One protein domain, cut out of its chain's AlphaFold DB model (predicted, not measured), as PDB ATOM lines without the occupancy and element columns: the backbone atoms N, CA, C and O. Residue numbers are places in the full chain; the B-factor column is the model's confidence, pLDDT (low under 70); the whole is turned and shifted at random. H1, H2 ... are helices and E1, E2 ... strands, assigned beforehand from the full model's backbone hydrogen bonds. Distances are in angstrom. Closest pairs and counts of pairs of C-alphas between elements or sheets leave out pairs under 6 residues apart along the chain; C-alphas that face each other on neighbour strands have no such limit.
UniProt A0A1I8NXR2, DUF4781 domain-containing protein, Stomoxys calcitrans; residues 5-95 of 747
ATOM      1  N   LYS A   5     -57.290  -6.172  21.777       83.69
ATOM      2  CA  LYS A   5     -56.931  -5.536  20.491       83.69
ATOM      3  C   LYS A   5     -56.123  -4.239  20.635       83.69
ATOM      4  O   LYS A   5     -55.370  -3.891  19.733       83.69
ATOM      5  N   GLN A   6     -56.281  -3.516  21.744       81.38
ATOM      6  CA  GLN A   6     -55.488  -2.324  22.046       81.38
ATOM      7  C   GLN A   6     -54.057  -2.713  22.441       81.38
ATOM      8  O   GLN A   6     -53.121  -2.159  21.881       81.38
ATOM      9  N   LEU A   7     -53.898  -3.718  23.311       79.88
ATOM     10  CA  LEU A   7     -52.593  -4.257  23.716       79.88
ATOM     11  C   LEU A   7     -51.854  -4.927  22.537       79.88
ATOM     12  O   LEU A   7     -50.666  -4.695  22.338       79.88
ATOM     13  N   GLU A   8     -52.564  -5.696  21.700       83.00
ATOM     14  CA  GLU A   8     -52.022  -6.272  20.458       83.00
ATOM     15  C   GLU A   8     -51.524  -5.192  19.486       83.00
ATOM     16  O   GLU A   8     -50.505  -5.386  18.825       83.00
ATOM     17  N   LYS A   9     -52.236  -4.059  19.377       82.38
ATOM     18  CA  LYS A   9     -51.806  -2.926  18.549       82.38
ATOM     19  C   LYS A   9     -50.584  -2.238  19.152       82.38
ATOM     20  O   LYS A   9     -49.623  -1.999  18.436       82.38
ATOM     21  N   GLU A  10     -50.607  -1.967  20.453       79.00
ATOM     22  CA  GLU A  10     -49.522  -1.307  21.185       79.00
ATOM     23  C   GLU A  10     -48.201  -2.088  21.072       79.00
ATOM     24  O   GLU A  10     -47.160  -1.497  20.787       79.00
ATOM     25  N   MET A  11     -48.241  -3.425  21.153       76.50
ATOM     26  CA  MET A  11     -47.060  -4.256  20.885       76.50
ATOM     27  C   MET A  11     -46.585  -4.170  19.427       76.50
ATOM     28  O   MET A  11     -45.386  -4.021  19.203       76.50
ATOM     29  N   ARG A  12     -47.480  -4.233  18.430       79.75
ATOM     30  CA  ARG A  12     -47.090  -4.130  17.006       79.75
ATOM     31  C   ARG A  12     -46.509  -2.760  16.654       79.75
ATOM     32  O   ARG A  12     -45.510  -2.703  15.941       79.75
ATOM     33  N   ASP A  13     -47.109  -1.685  17.164       74.44
ATOM     34  CA  ASP A  13     -46.685  -0.302  16.918       74.44
ATOM     35  C   ASP A  13     -45.257  -0.039  17.449       74.44
ATOM     36  O   ASP A  13     -44.527   0.751  16.853       74.44
ATOM     37  N   VAL A  14     -44.833  -0.712  18.533       67.38
ATOM     38  CA  VAL A  14     -43.470  -0.585  19.094       67.38
ATOM     39  C   VAL A  14     -42.482  -1.611  18.521       67.38
ATOM     40  O   VAL A  14     -41.315  -1.279  18.317       67.38
ATOM     41  N   LEU A  15     -42.913  -2.849  18.247       66.69
ATOM     42  CA  LEU A  15     -42.041  -3.920  17.736       66.69
ATOM     43  C   LEU A  15     -41.818  -3.868  16.215       66.69
ATOM     44  O   LEU A  15     -40.893  -4.506  15.716       66.69
ATOM     45  N   GLY A  16     -42.671  -3.165  15.462       67.69
ATOM     46  CA  GLY A  16     -42.600  -3.103  13.996       67.69
ATOM     47  C   GLY A  16     -42.929  -4.426  13.287       67.69
ATOM     48  O   GLY A  16     -42.653  -4.572  12.097       67.69
ATOM     49  N   GLY A  17     -43.509  -5.400  13.996       73.62
ATOM     50  CA  GLY A  17     -43.771  -6.745  13.486       73.62
ATOM     51  C   GLY A  17     -44.811  -7.516  14.302       73.62
ATOM     52  O   GLY A  17     -45.220  -7.099  15.382       73.62
ATOM     53  N   ASN A  18     -45.245  -8.660  13.767       81.12
ATOM     54  CA  ASN A  18     -46.332  -9.476  14.330       81.12
ATOM     55  C   ASN A  18     -45.884 -10.526  15.363       81.12
ATOM     56  O   ASN A  18     -46.735 -11.261  15.857       81.12
ATOM     57  N   LYS A  19     -44.590 -10.632  15.682       77.88
ATOM     58  CA  LYS A  19     -44.020 -11.688  16.535       77.88
ATOM     59  C   LYS A  19     -43.400 -11.134  17.809       77.88
ATOM     60  O   LYS A  19     -42.804 -10.062  17.795       77.88
ATOM     61  N   TYR A  20     -43.476 -11.915  18.883       74.81
ATOM     62  CA  TYR A  20     -42.818 -11.633  20.153       74.81
ATOM     63  C   TYR A  20     -42.181 -12.901  20.736       74.81
ATOM     64  O   TYR A  20     -42.721 -13.999  20.605       74.81
ATOM     65  N   SER A  21     -41.019 -12.759  21.377       72.69
ATOM     66  CA  SER A  21     -40.311 -13.880  22.008       72.69
ATOM     67  C   SER A  21     -40.836 -14.119  23.422       72.69
ATOM     68  O   SER A  21     -40.509 -13.379  24.347       72.69
ATOM     69  N   VAL A  22     -41.639 -15.169  23.602       70.25
ATOM     70  CA  VAL A  22     -42.200 -15.561  24.900       70.25
ATOM     71  C   VAL A  22     -41.387 -16.718  25.484       70.25
ATOM     72  O   VAL A  22     -41.233 -17.766  24.857       70.25
ATOM     73  N   ALA A  23     -40.897 -16.554  26.712       67.12
ATOM     74  CA  ALA A  23     -40.266 -17.631  27.469       67.12
ATOM     75  C   ALA A  23     -41.338 -18.547  28.090       67.12
ATOM     76  O   ALA A  23     -41.974 -18.192  29.083       67.12
ATOM     77  N   LYS A  24     -41.544 -19.731  27.504       72.06
ATOM     78  CA  LYS A  24     -42.548 -20.710  27.945       72.06
ATOM     79  C   LYS A  24     -41.905 -21.822  28.763       72.06
ATOM     80  O   LYS A  24     -40.872 -22.366  28.379       72.06
ATOM     81  N   LYS A  25     -42.532 -22.192  29.883       75.19
ATOM     82  CA  LYS A  25     -42.158 -23.397  30.632       75.19
ATOM     83  C   LYS A  25     -42.678 -24.634  29.904       75.19
ATOM     84  O   LYS A  25     -43.872 -24.732  29.631       75.19
ATOM     85  N   LEU A  26     -41.789 -25.576  29.605       77.56
ATOM     86  CA  LEU A  26     -42.105 -26.871  29.007       77.56
ATOM     87  C   LEU A  26     -41.600 -27.996  29.903       77.56
ATOM     88  O   LEU A  26     -40.487 -27.917  30.419       77.56
ATOM     89  N   LYS A  27     -42.364 -29.085  30.016       83.75
ATOM     90  CA  LYS A  27     -41.880 -30.301  30.678       83.75
ATOM     91  C   LYS A  27     -40.802 -30.977  29.836       83.75
ATOM     92  O   LYS A  27     -41.004 -31.225  28.652       83.75
ATOM     93  N   ILE A  28     -39.682 -31.354  30.448       81.00
ATOM     94  CA  ILE A  28     -38.564 -32.025  29.764       81.00
ATOM     95  C   ILE A  28     -39.045 -33.331  29.107       81.00
ATOM     96  O   ILE A  28     -38.667 -33.645  27.978       81.00
ATOM     97  N   ALA A  29     -39.976 -34.039  29.754       79.06
ATOM     98  CA  ALA A  29     -40.593 -35.254  29.231       79.06
ATOM     99  C   ALA A  29     -41.404 -35.069  27.925       79.06
ATOM    100  O   ALA A  29     -41.576 -36.050  27.197       79.06
ATOM    101  N   SER A  30     -41.874 -33.856  27.585       80.50
ATOM    102  CA  SER A  30     -42.593 -33.584  26.323       80.50
ATOM    103  C   SER A  30     -41.687 -33.108  25.179       80.50
ATOM    104  O   SER A  30     -42.146 -32.967  24.045       80.50
ATOM    105  N   LEU A  31     -40.388 -32.909  25.426       81.25
ATOM    106  CA  LEU A  31     -39.437 -32.487  24.398       81.25
ATOM    107  C   LEU A  31     -39.123 -33.615  23.402       81.25
ATOM    108  O   LEU A  31     -38.974 -34.788  23.759       81.25
ATOM    109  N   SER A  32     -38.959 -33.250  22.130       82.88
ATOM    110  CA  SER A  32     -38.457 -34.167  21.103       82.88
ATOM    111  C   SER A  32     -36.964 -34.442  21.298       82.88
ATOM    112  O   SER A  32     -36.225 -33.585  21.784       82.88
ATOM    113  N   THR A  33     -36.481 -35.606  20.854       80.06
ATOM    114  CA  THR A  33     -35.058 -35.990  20.954       80.06
ATOM    115  C   THR A  33     -34.127 -34.941  20.332       80.06
ATOM    116  O   THR A  33     -33.055 -34.671  20.865       80.06
ATOM    117  N   LYS A  34     -34.566 -34.263  19.258       80.44
ATOM    118  CA  LYS A  34     -33.829 -33.149  18.639       80.44
ATOM    119  C   LYS A  34     -33.750 -31.911  19.546       80.44
ATOM    120  O   LYS A  34     -32.683 -31.307  19.607       80.44
ATOM    121  N   LYS A  35     -34.822 -31.545  20.270       79.38
ATOM    122  CA  LYS A  35     -34.774 -30.458  21.271       79.38
ATOM    123  C   LYS A  35     -33.939 -30.843  22.496       79.38
ATOM    124  O   LYS A  35     -33.149 -30.020  22.938       79.38
ATOM    125  N   LEU A  36     -34.042 -32.080  22.995       79.19
ATOM    126  CA  LEU A  36     -33.206 -32.579  24.100       79.19
ATOM    127  C   LEU A  36     -31.709 -32.464  23.759       79.19
ATOM    128  O   LEU A  36     -30.956 -31.818  24.481       79.19
ATOM    129  N   ILE A  37     -31.299 -32.997  22.601       78.62
ATOM    130  CA  ILE A  37     -29.917 -32.904  22.103       78.62
ATOM    131  C   ILE A  37     -29.482 -31.442  21.915       78.62
ATOM    132  O   ILE A  37     -28.345 -31.108  22.235       78.62
ATOM    133  N   ALA A  38     -30.361 -30.558  21.429       77.69
ATOM    134  CA  ALA A  38     -30.045 -29.136  21.289       77.69
ATOM    135  C   ALA A  38     -29.829 -28.443  22.648       77.69
ATOM    136  O   ALA A  38     -28.847 -27.724  22.803       77.69
ATOM    137  N   PHE A  39     -30.684 -28.691  23.647       75.12
ATOM    138  CA  PHE A  39     -30.553 -28.102  24.987       75.12
ATOM    139  C   PHE A  39     -29.348 -28.618  25.780       75.12
ATOM    140  O   PHE A  39     -28.796 -27.865  26.584       75.12
ATOM    141  N   LEU A  40     -28.943 -29.869  25.548       77.50
ATOM    142  CA  LEU A  40     -27.720 -30.459  26.093       77.50
ATOM    143  C   LEU A  40     -26.471 -29.878  25.407       77.50
ATOM    144  O   LEU A  40     -25.566 -29.401  26.090       77.50
ATOM    145  N   LYS A  41     -26.450 -29.800  24.066       74.38
ATOM    146  CA  LYS A  41     -25.341 -29.182  23.311       74.38
ATOM    147  C   LYS A  41     -25.177 -27.688  23.605       74.38
ATOM    148  O   LYS A  41     -24.051 -27.229  23.743       74.38
ATOM    149  N   ALA A  42     -26.272 -26.943  23.773       67.88
ATOM    150  CA  ALA A  42     -26.239 -25.532  24.172       67.88
ATOM    151  C   ALA A  42     -25.665 -25.310  25.588       67.88
ATOM    152  O   ALA A  42     -25.221 -24.212  25.904       67.88
ATOM    153  N   ARG A  43     -25.643 -26.355  26.427       68.44
ATOM    154  CA  ARG A  43     -24.996 -26.378  27.750       68.44
ATOM    155  C   ARG A  43     -23.614 -27.044  27.727       68.44
ATOM    156  O   ARG A  43     -23.073 -27.364  28.777       68.44
ATOM    157  N   SER A  44     -23.043 -27.271  26.539       71.12
ATOM    158  CA  SER A  44     -21.757 -27.957  26.327       71.12
ATOM    159  C   SER A  44     -21.662 -29.366  26.940       71.12
ATOM    160  O   SER A  44     -20.564 -29.867  27.172       71.12
ATOM    161  N   VAL A  45     -22.798 -30.031  27.180       71.50
ATOM    162  CA  VAL A  45     -22.819 -31.399  27.714       71.50
ATOM    163  C   VAL A  45     -22.384 -32.366  26.603       71.50
ATOM    164  O   VAL A  45     -23.008 -32.364  25.535       71.50
ATOM    165  N   PRO A  46     -21.342 -33.194  26.810       68.44
ATOM    166  CA  PRO A  46     -20.949 -34.201  25.833       68.44
ATOM    167  C   PRO A  46     -22.046 -35.265  25.713       68.44
ATOM    168  O   PRO A  46     -22.570 -35.759  26.708       68.44
ATOM    169  N   ILE A  47     -22.400 -35.609  24.475       68.69
ATOM    170  CA  ILE A  47     -23.399 -36.636  24.163       68.69
ATOM    171  C   ILE A  47     -22.682 -37.743  23.400       68.69
ATOM    172  O   ILE A  47     -22.379 -37.585  22.215       68.69
ATOM    173  N   GLU A  48     -22.415 -38.855  24.078       61.69
ATOM    174  CA  GLU A  48     -21.932 -40.067  23.426       61.69
ATOM    175  C   GLU A  48     -23.085 -40.730  22.658       61.69
ATOM    176  O   GLU A  48     -24.213 -40.845  23.149       61.69
ATOM    177  N   TYR A  49     -22.813 -41.116  21.411       61.22
ATOM    178  CA  TYR A  49     -23.771 -41.782  20.529       61.22
ATOM    179  C   TYR A  49     -23.474 -43.291  20.485       61.22
ATOM    180  O   TYR A  49     -22.301 -43.657  20.418       61.22
ATOM    181  N   PRO A  50     -24.496 -44.167  20.422       50.31
ATOM    182  CA  PRO A  50     -25.927 -43.864  20.339       50.31
ATOM    183  C   PRO A  50     -26.572 -43.649  21.719       50.31
ATOM    184  O   PRO A  50     -26.339 -44.413  22.648       50.31
ATOM    185  N   THR A  51     -27.435 -42.637  21.838       62.88
ATOM    186  CA  THR A  51     -28.068 -42.253  23.111       62.88
ATOM    187  C   THR A  51     -29.578 -42.498  23.090       62.88
ATOM    188  O   THR A  51     -30.285 -41.982  22.221       62.88
ATOM    189  N   GLU A  52     -30.100 -43.246  24.065       78.12
ATOM    190  CA  GLU A  52     -31.545 -43.467  24.204       78.12
ATOM    191  C   GLU A  52     -32.289 -42.212  24.688       78.12
ATOM    192  O   GLU A  52     -31.759 -41.387  25.437       78.12
ATOM    193  N   ARG A  53     -33.572 -42.074  24.312       82.00
ATOM    194  CA  ARG A  53     -34.386 -40.911  24.710       82.00
ATOM    195  C   ARG A  53     -34.583 -40.813  26.227       82.00
ATOM    196  O   ARG A  53     -34.651 -39.694  26.722       82.00
ATOM    197  N   ALA A  54     -34.674 -41.937  26.942       80.94
ATOM    198  CA  ALA A  54     -34.793 -41.942  28.403       80.94
ATOM    199  C   ALA A  54     -33.563 -41.284  29.046       80.94
ATOM    200  O   ALA A  54     -33.691 -40.246  29.688       80.94
ATOM    201  N   TYR A  55     -32.365 -41.776  28.713       81.25
ATOM    202  CA  TYR A  55     -31.099 -41.187  29.149       81.25
ATOM    203  C   TYR A  55     -30.981 -39.695  28.789       81.25
ATOM    204  O   TYR A  55     -30.554 -38.903  29.618       81.25
ATOM    205  N   LEU A  56     -31.412 -39.268  27.594       80.00
ATOM    206  CA  LEU A  56     -31.404 -37.845  27.213       80.00
ATOM    207  C   LEU A  56     -32.394 -36.974  28.014       80.00
ATOM    208  O   LEU A  56     -32.152 -35.777  28.169       80.00
ATOM    209  N   VAL A  57     -33.501 -37.540  28.507       81.81
ATOM    210  CA  VAL A  57     -34.430 -36.860  29.429       81.81
ATOM    211  C   VAL A  57     -33.811 -36.768  30.820       81.81
ATOM    212  O   VAL A  57     -33.774 -35.679  31.388       81.81
ATOM    213  N   ASP A  58     -33.289 -37.873  31.346       81.81
ATOM    214  CA  ASP A  58     -32.761 -37.939  32.711       81.81
ATOM    215  C   ASP A  58     -31.442 -37.165  32.859       81.81
ATOM    216  O   ASP A  58     -31.245 -36.465  33.851       81.81
ATOM    217  N   LEU A  59     -30.588 -37.164  31.828       80.06
ATOM    218  CA  LEU A  59     -29.400 -36.312  31.749       80.06
ATOM    219  C   LEU A  59     -29.775 -34.825  31.726       80.06
ATOM    220  O   LEU A  59     -29.163 -34.037  32.443       80.06
ATOM    221  N   LEU A  60     -30.793 -34.418  30.952       77.75
ATOM    222  CA  LEU A  60     -31.221 -33.014  30.944       77.75
ATOM    223  C   LEU A  60     -31.914 -32.612  32.257       77.75
ATOM    224  O   LEU A  60     -31.793 -31.459  32.655       77.75
ATOM    225  N   LYS A  61     -32.571 -33.543  32.963       82.00
ATOM    226  CA  LYS A  61     -33.072 -33.327  34.332       82.00
ATOM    227  C   LYS A  61     -31.938 -33.159  35.340       82.00
ATOM    228  O   LYS A  61     -31.990 -32.236  36.145       82.00
ATOM    229  N   ALA A  62     -30.904 -33.999  35.282       74.62
ATOM    230  CA  ALA A  62     -29.726 -33.887  36.143       74.62
ATOM    231  C   ALA A  62     -28.962 -32.568  35.912       74.62
ATOM    232  O   ALA A  62     -28.503 -31.947  36.860       74.62
ATOM    233  N   VAL A  63     -28.903 -32.097  34.662       73.75
ATOM    234  CA  VAL A  63     -28.327 -30.799  34.251       73.75
ATOM    235  C   VAL A  63     -29.244 -29.596  34.577       73.75
ATOM    236  O   VAL A  63     -28.873 -28.444  34.357       73.75
ATOM    237  N   MET A  64     -30.445 -29.847  35.103       71.75
ATOM    238  CA  MET A  64     -31.435 -28.852  35.538       71.75
ATOM    239  C   MET A  64     -31.807 -29.054  37.025       71.75
ATOM    240  O   MET A  64     -32.945 -28.790  37.415       71.75
ATOM    241  N   ASP A  65     -30.879 -29.600  37.822       70.62
ATOM    242  CA  ASP A  65     -30.994 -29.857  39.269       70.62
ATOM    243  C   ASP A  65     -32.290 -30.581  39.695       70.62
ATOM    244  O   ASP A  65     -32.886 -30.338  40.745       70.62
ATOM    245  N   GLY A  66     -32.746 -31.512  38.850       68.69
ATOM    246  CA  GLY A  66     -33.942 -32.324  39.077       68.69
ATOM    247  C   GLY A  66     -35.261 -31.673  38.647       68.69
ATOM    248  O   GLY A  66     -36.311 -32.306  38.782       68.69
ATOM    249  N   SER A  67     -35.242 -30.458  38.089       73.12
ATOM    250  CA  SER A  67     -36.436 -29.826  37.518       73.12
ATOM    251  C   SER A  67     -37.023 -30.674  36.383       73.12
ATOM    252  O   SER A  67     -36.335 -31.026  35.427       73.12
ATOM    253  N   ASP A  68     -38.329 -30.950  36.439       78.12
ATOM    254  CA  ASP A  68     -39.077 -31.552  35.322       78.12
ATOM    255  C   ASP A  68     -39.422 -30.517  34.231       78.12
ATOM    256  O   ASP A  68     -39.953 -30.894  33.189       78.12
ATOM    257  N   GLU A  69     -39.119 -29.229  34.437       77.12
ATOM    258  CA  GLU A  69     -39.456 -28.119  33.534       77.12
ATOM    259  C   GLU A  69     -38.234 -27.289  33.101       77.12
ATOM    260  O   GLU A  69     -37.313 -27.035  33.878       77.12
ATOM    261  N   ILE A  70     -38.264 -26.811  31.855       74.12
ATOM    262  CA  ILE A  70     -37.273 -25.911  31.250       74.12
ATOM    263  C   ILE A  70     -37.968 -24.684  30.643       74.12
ATOM    264  O   ILE A  70     -39.085 -24.785  30.137       74.12
ATOM    265  N   LEU A  71     -37.305 -23.525  30.672       67.50
ATOM    266  CA  LEU A  71     -37.726 -22.335  29.927       67.50
ATOM    267  C   LEU A  71     -37.204 -22.412  28.484       67.50
ATOM    268  O   LEU A  71     -35.999 -22.451  28.249       67.50
ATOM    269  N   ASP A  72     -38.130 -22.429  27.529       68.88
ATOM    270  CA  ASP A  72     -37.900 -22.435  26.083       68.88
ATOM    271  C   ASP A  72     -38.392 -21.093  25.523       68.88
ATOM    272  O   ASP A  72     -39.568 -20.750  25.669       68.88
ATOM    273  N   ILE A  73     -37.496 -20.303  24.927       67.12
ATOM    274  CA  ILE A  73     -37.867 -19.028  24.300       67.12
ATOM    275  C   ILE A  73     -38.421 -19.337  22.912       67.12
ATOM    276  O   ILE A  73     -37.720 -19.879  22.059       67.12
ATOM    277  N   GLN A  74     -39.692 -19.008  22.697       71.94
ATOM    278  CA  GLN A  74     -40.400 -19.258  21.447       71.94
ATOM    279  C   GLN A  74     -40.854 -17.935  20.838       71.94
ATOM    280  O   GLN A  74     -41.462 -17.116  21.526       71.94
ATOM    281  N   GLU A  75     -40.626 -17.746  19.538       74.38
ATOM    282  CA  GLU A  75     -41.399 -16.760  18.788       74.38
ATOM    283  C   GLU A  75     -42.866 -17.197  18.768       74.38
ATOM    284  O   GLU A  75     -43.192 -18.296  18.317       74.38
ATOM    285  N   VAL A  76     -43.747 -16.325  19.245       80.75
ATOM    286  CA  VAL A  76     -45.201 -16.480  19.182       80.75
ATOM    287  C   VAL A  76     -45.745 -15.262  18.445       80.75
ATOM    288  O   VAL A  76     -45.331 -14.135  18.723       80.75
ATOM    289  N   ASP A  77     -46.659 -15.460  17.498       84.25
ATOM    290  CA  ASP A  77     -47.363 -14.330  16.891       84.25
ATOM    291  C   ASP A  77     -48.231 -13.640  17.955       84.25
ATOM    292  O   ASP A  77     -48.874 -14.307  18.765       84.25
ATOM    293  N   ILE A  78     -48.272 -12.308  17.956       81.75
ATOM    294  CA  ILE A  78     -48.920 -11.490  18.996       81.75
ATOM    295  C   ILE A  78     -50.415 -11.839  19.143       81.75
ATOM    296  O   ILE A  78     -50.954 -11.857  20.247       81.75
ATOM    297  N   GLU A  79     -51.063 -12.224  18.041       83.50
ATOM    298  CA  GLU A  79     -52.453 -12.708  17.986       83.50
ATOM    299  C   GLU A  79     -52.677 -14.024  18.754       83.50
ATOM    300  O   GLU A  79     -53.777 -14.266  19.247       83.50
ATOM    301  N   ASN A  80     -51.629 -14.841  18.904       83.44
ATOM    302  CA  ASN A  80     -51.633 -16.159  19.547       83.44
ATOM    303  C   ASN A  80     -51.108 -16.136  21.002       83.44
ATOM    304  O   ASN A  80     -51.011 -17.187  21.639       83.44
ATOM    305  N   MET A  81     -50.760 -14.964  21.546       82.19
ATOM    306  CA  MET A  81     -50.365 -14.804  22.953       82.19
ATOM    307  C   MET A  81     -51.590 -14.847  23.879       82.19
ATOM    308  O   MET A  81     -52.648 -14.314  23.544       82.19
ATOM    309  N   THR A  82     -51.476 -15.428  25.073       84.25
ATOM    310  CA  THR A  82     -52.508 -15.296  26.120       84.25
ATOM    311  C   THR A  82     -52.573 -13.858  26.644       84.25
ATOM    312  O   THR A  82     -51.597 -13.117  26.553       84.25
ATOM    313  N   ASP A  83     -53.697 -13.444  27.236       79.94
ATOM    314  CA  ASP A  83     -53.845 -12.068  27.749       79.94
ATOM    315  C   ASP A  83     -52.815 -11.714  28.841       79.94
ATOM    316  O   ASP A  83     -52.432 -10.553  28.971       79.94
ATOM    317  N   VAL A  84     -52.317 -12.709  29.588       79.12
ATOM    318  CA  VAL A  84     -51.248 -12.533  30.586       79.12
ATOM    319  C   VAL A  84     -49.887 -12.348  29.912       79.12
ATOM    320  O   VAL A  84     -49.154 -11.430  30.274       79.12
ATOM    321  N   GLU A  85     -49.555 -13.163  28.905       78.38
ATOM    322  CA  GLU A  85     -48.336 -12.980  28.101       78.38
ATOM    323  C   GLU A  85     -48.351 -11.626  27.376       78.38
ATOM    324  O   GLU A  85     -47.319 -10.967  27.295       78.38
ATOM    325  N   LEU A  86     -49.519 -11.186  26.897       79.75
ATOM    326  CA  LEU A  86     -49.717  -9.915  26.202       79.75
ATOM    327  C   LEU A  86     -49.557  -8.712  27.150       79.75
ATOM    328  O   LEU A  86     -48.849  -7.764  26.821       79.75
ATOM    329  N   GLN A  87     -50.139  -8.762  28.354       77.38
ATOM    330  CA  GLN A  87     -49.941  -7.725  29.378       77.38
ATOM    331  C   GLN A  87     -48.491  -7.675  29.881       77.38
ATOM    332  O   GLN A  87     -47.944  -6.587  30.058       77.38
ATOM    333  N   MET A  88     -47.842  -8.830  30.067       70.69
ATOM    334  CA  MET A  88     -46.414  -8.917  30.400       70.69
ATOM    335  C   MET A  88     -45.529  -8.367  29.272       70.69
ATOM    336  O   MET A  88     -44.575  -7.643  29.548       70.69
ATOM    337  N   GLY A  89     -45.864  -8.670  28.015       69.19
ATOM    338  CA  GLY A  89     -45.192  -8.150  26.826       69.19
ATOM    339  C   GLY A  89     -45.279  -6.629  26.745       69.19
ATOM    340  O   GLY A  89     -44.246  -5.971  26.676       69.19
ATOM    341  N   VAL A  90     -46.481  -6.055  26.874       69.94
ATOM    342  CA  VAL A  90     -46.673  -4.596  26.963       69.94
ATOM    343  C   VAL A  90     -45.899  -4.001  28.145       69.94
ATOM    344  O   VAL A  90     -45.194  -3.018  27.964       69.94
ATOM    345  N   LEU A  91     -45.917  -4.610  29.337       64.38
ATOM    346  CA  LEU A  91     -45.147  -4.116  30.492       64.38
ATOM    347  C   LEU A  91     -43.619  -4.180  30.314       64.38
ATOM    348  O   LEU A  91     -42.901  -3.419  30.963       64.38
ATOM    349  N   GLN A  92     -43.102  -5.079  29.471       62.16
ATOM    350  CA  GLN A  92     -41.674  -5.154  29.142       62.16
ATOM    351  C   GLN A  92     -41.288  -4.186  28.015       62.16
ATOM    352  O   GLN A  92     -40.268  -3.507  28.128       62.16
ATOM    353  N   VAL A  93     -42.108  -4.104  26.965       57.81
ATOM    354  CA  VAL A  93     -41.884  -3.290  25.758       57.81
ATOM    355  C   VAL A  93     -42.160  -1.801  26.010       57.81
ATOM    356  O   VAL A  93     -41.412  -0.952  25.533       57.81
ATOM    357  N   CYS A  94     -43.170  -1.477  26.821       50.88
ATOM    358  CA  CYS A  94     -43.568  -0.114  27.183       50.88
ATOM    359  C   CYS A  94     -42.991   0.349  28.535       50.88
ATOM    360  O   CYS A  94     -43.547   1.251  29.169       50.88
ATOM    361  N   LYS A  95     -41.868  -0.227  28.999       49.62
ATOM    362  CA  LYS A  95     -41.111   0.376  30.111       49.62
ATOM    363  C   LYS A  95     -40.750   1.823  29.745       49.62
ATOM    364  O   LYS A  95     -40.246   2.042  28.640       49.62
TER     365      LYS A  95
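Overview. This is residues 5 to 95 of the 747 residues of the protein "DUF4781 domain-containing protein" of Stomoxys calcitrans (UniProt A0A1I8NXR2). This is a dumbbell: a slender ribbon of two long antiparallel strands, E1 and E2, makes the middle, and a pair of helices sits at each end of it, H1 with H4 at one end and H2 with H3 at the other. The 91 printed residues hold four named helices and two named strands, in the order H1, E1, H2, H3, E2, H4, and the class is mixed, helices and strands. The whole is loose, with a radius of gyration of the C-alphas of 16.9 A, and its outline is a rod spanning 50 by 22 by 21 A.

Along the chain. Begin at the ribbon: find C-alpha 19 at (-44.020, -11.688, 16.535), where E1 starts, and run through residues 19 to 27, 23.5 A from first to last C-alpha. Its neighbour E2 is residues 69 to 77, 23.0 A long, and bends by 53 degrees at residue 73. At one end look for H1, residues 5 to 15, 15.2 A long, starting with C-alpha 5 at (-56.931, -5.536, 20.491), and for H4, residues 83 to 93, 15.0 A long, ending with C-alpha 93 at (-41.884, -3.290, 25.758). At the other end are H2, residues 33 to 41, 12.1 A, and H3, residues 53 to 62, 14.2 A.

Arrangement. Read E1 and E2 against each other: they are antiparallel, with 154 degrees between their directions. C-alphas 23 and 73 face each other at 4.2 A, and N 20 and O 76, like N 70 and O 26, are within hydrogen-bond range at 2.9 A. From E1, look to H4: their closest C-alphas, of Val 22 and Glu 85, are 7.4 A apart. H4 touches H1, closest at the C-alphas of Met 11 and Val 90, 6.1 A; they run the same way at a shallow tilt of 34 degrees, only just short of steep. H2 touches H3, closest at the C-alphas of Thr 33 and Arg 53, 6.2 A; they run the same way at a tilt of 36 degrees, only just steep. H1 is apart from H2 and from H3, and so is H4. In H1, H2, H3 and H4 every O i to N i+4 pair is within hydrogen-bond range.

Size, cuts and confidence. The two C-alphas farthest apart, of Gln 6 and Pro 50, are 51.0 A apart, and the printed part has no cut. The link from H2 to H3, 11 residues, is long. The mean pLDDT of the printed part is 74.7; look for values under 70 in 23 residues, among them residues 46 to 51 and 89 to 95.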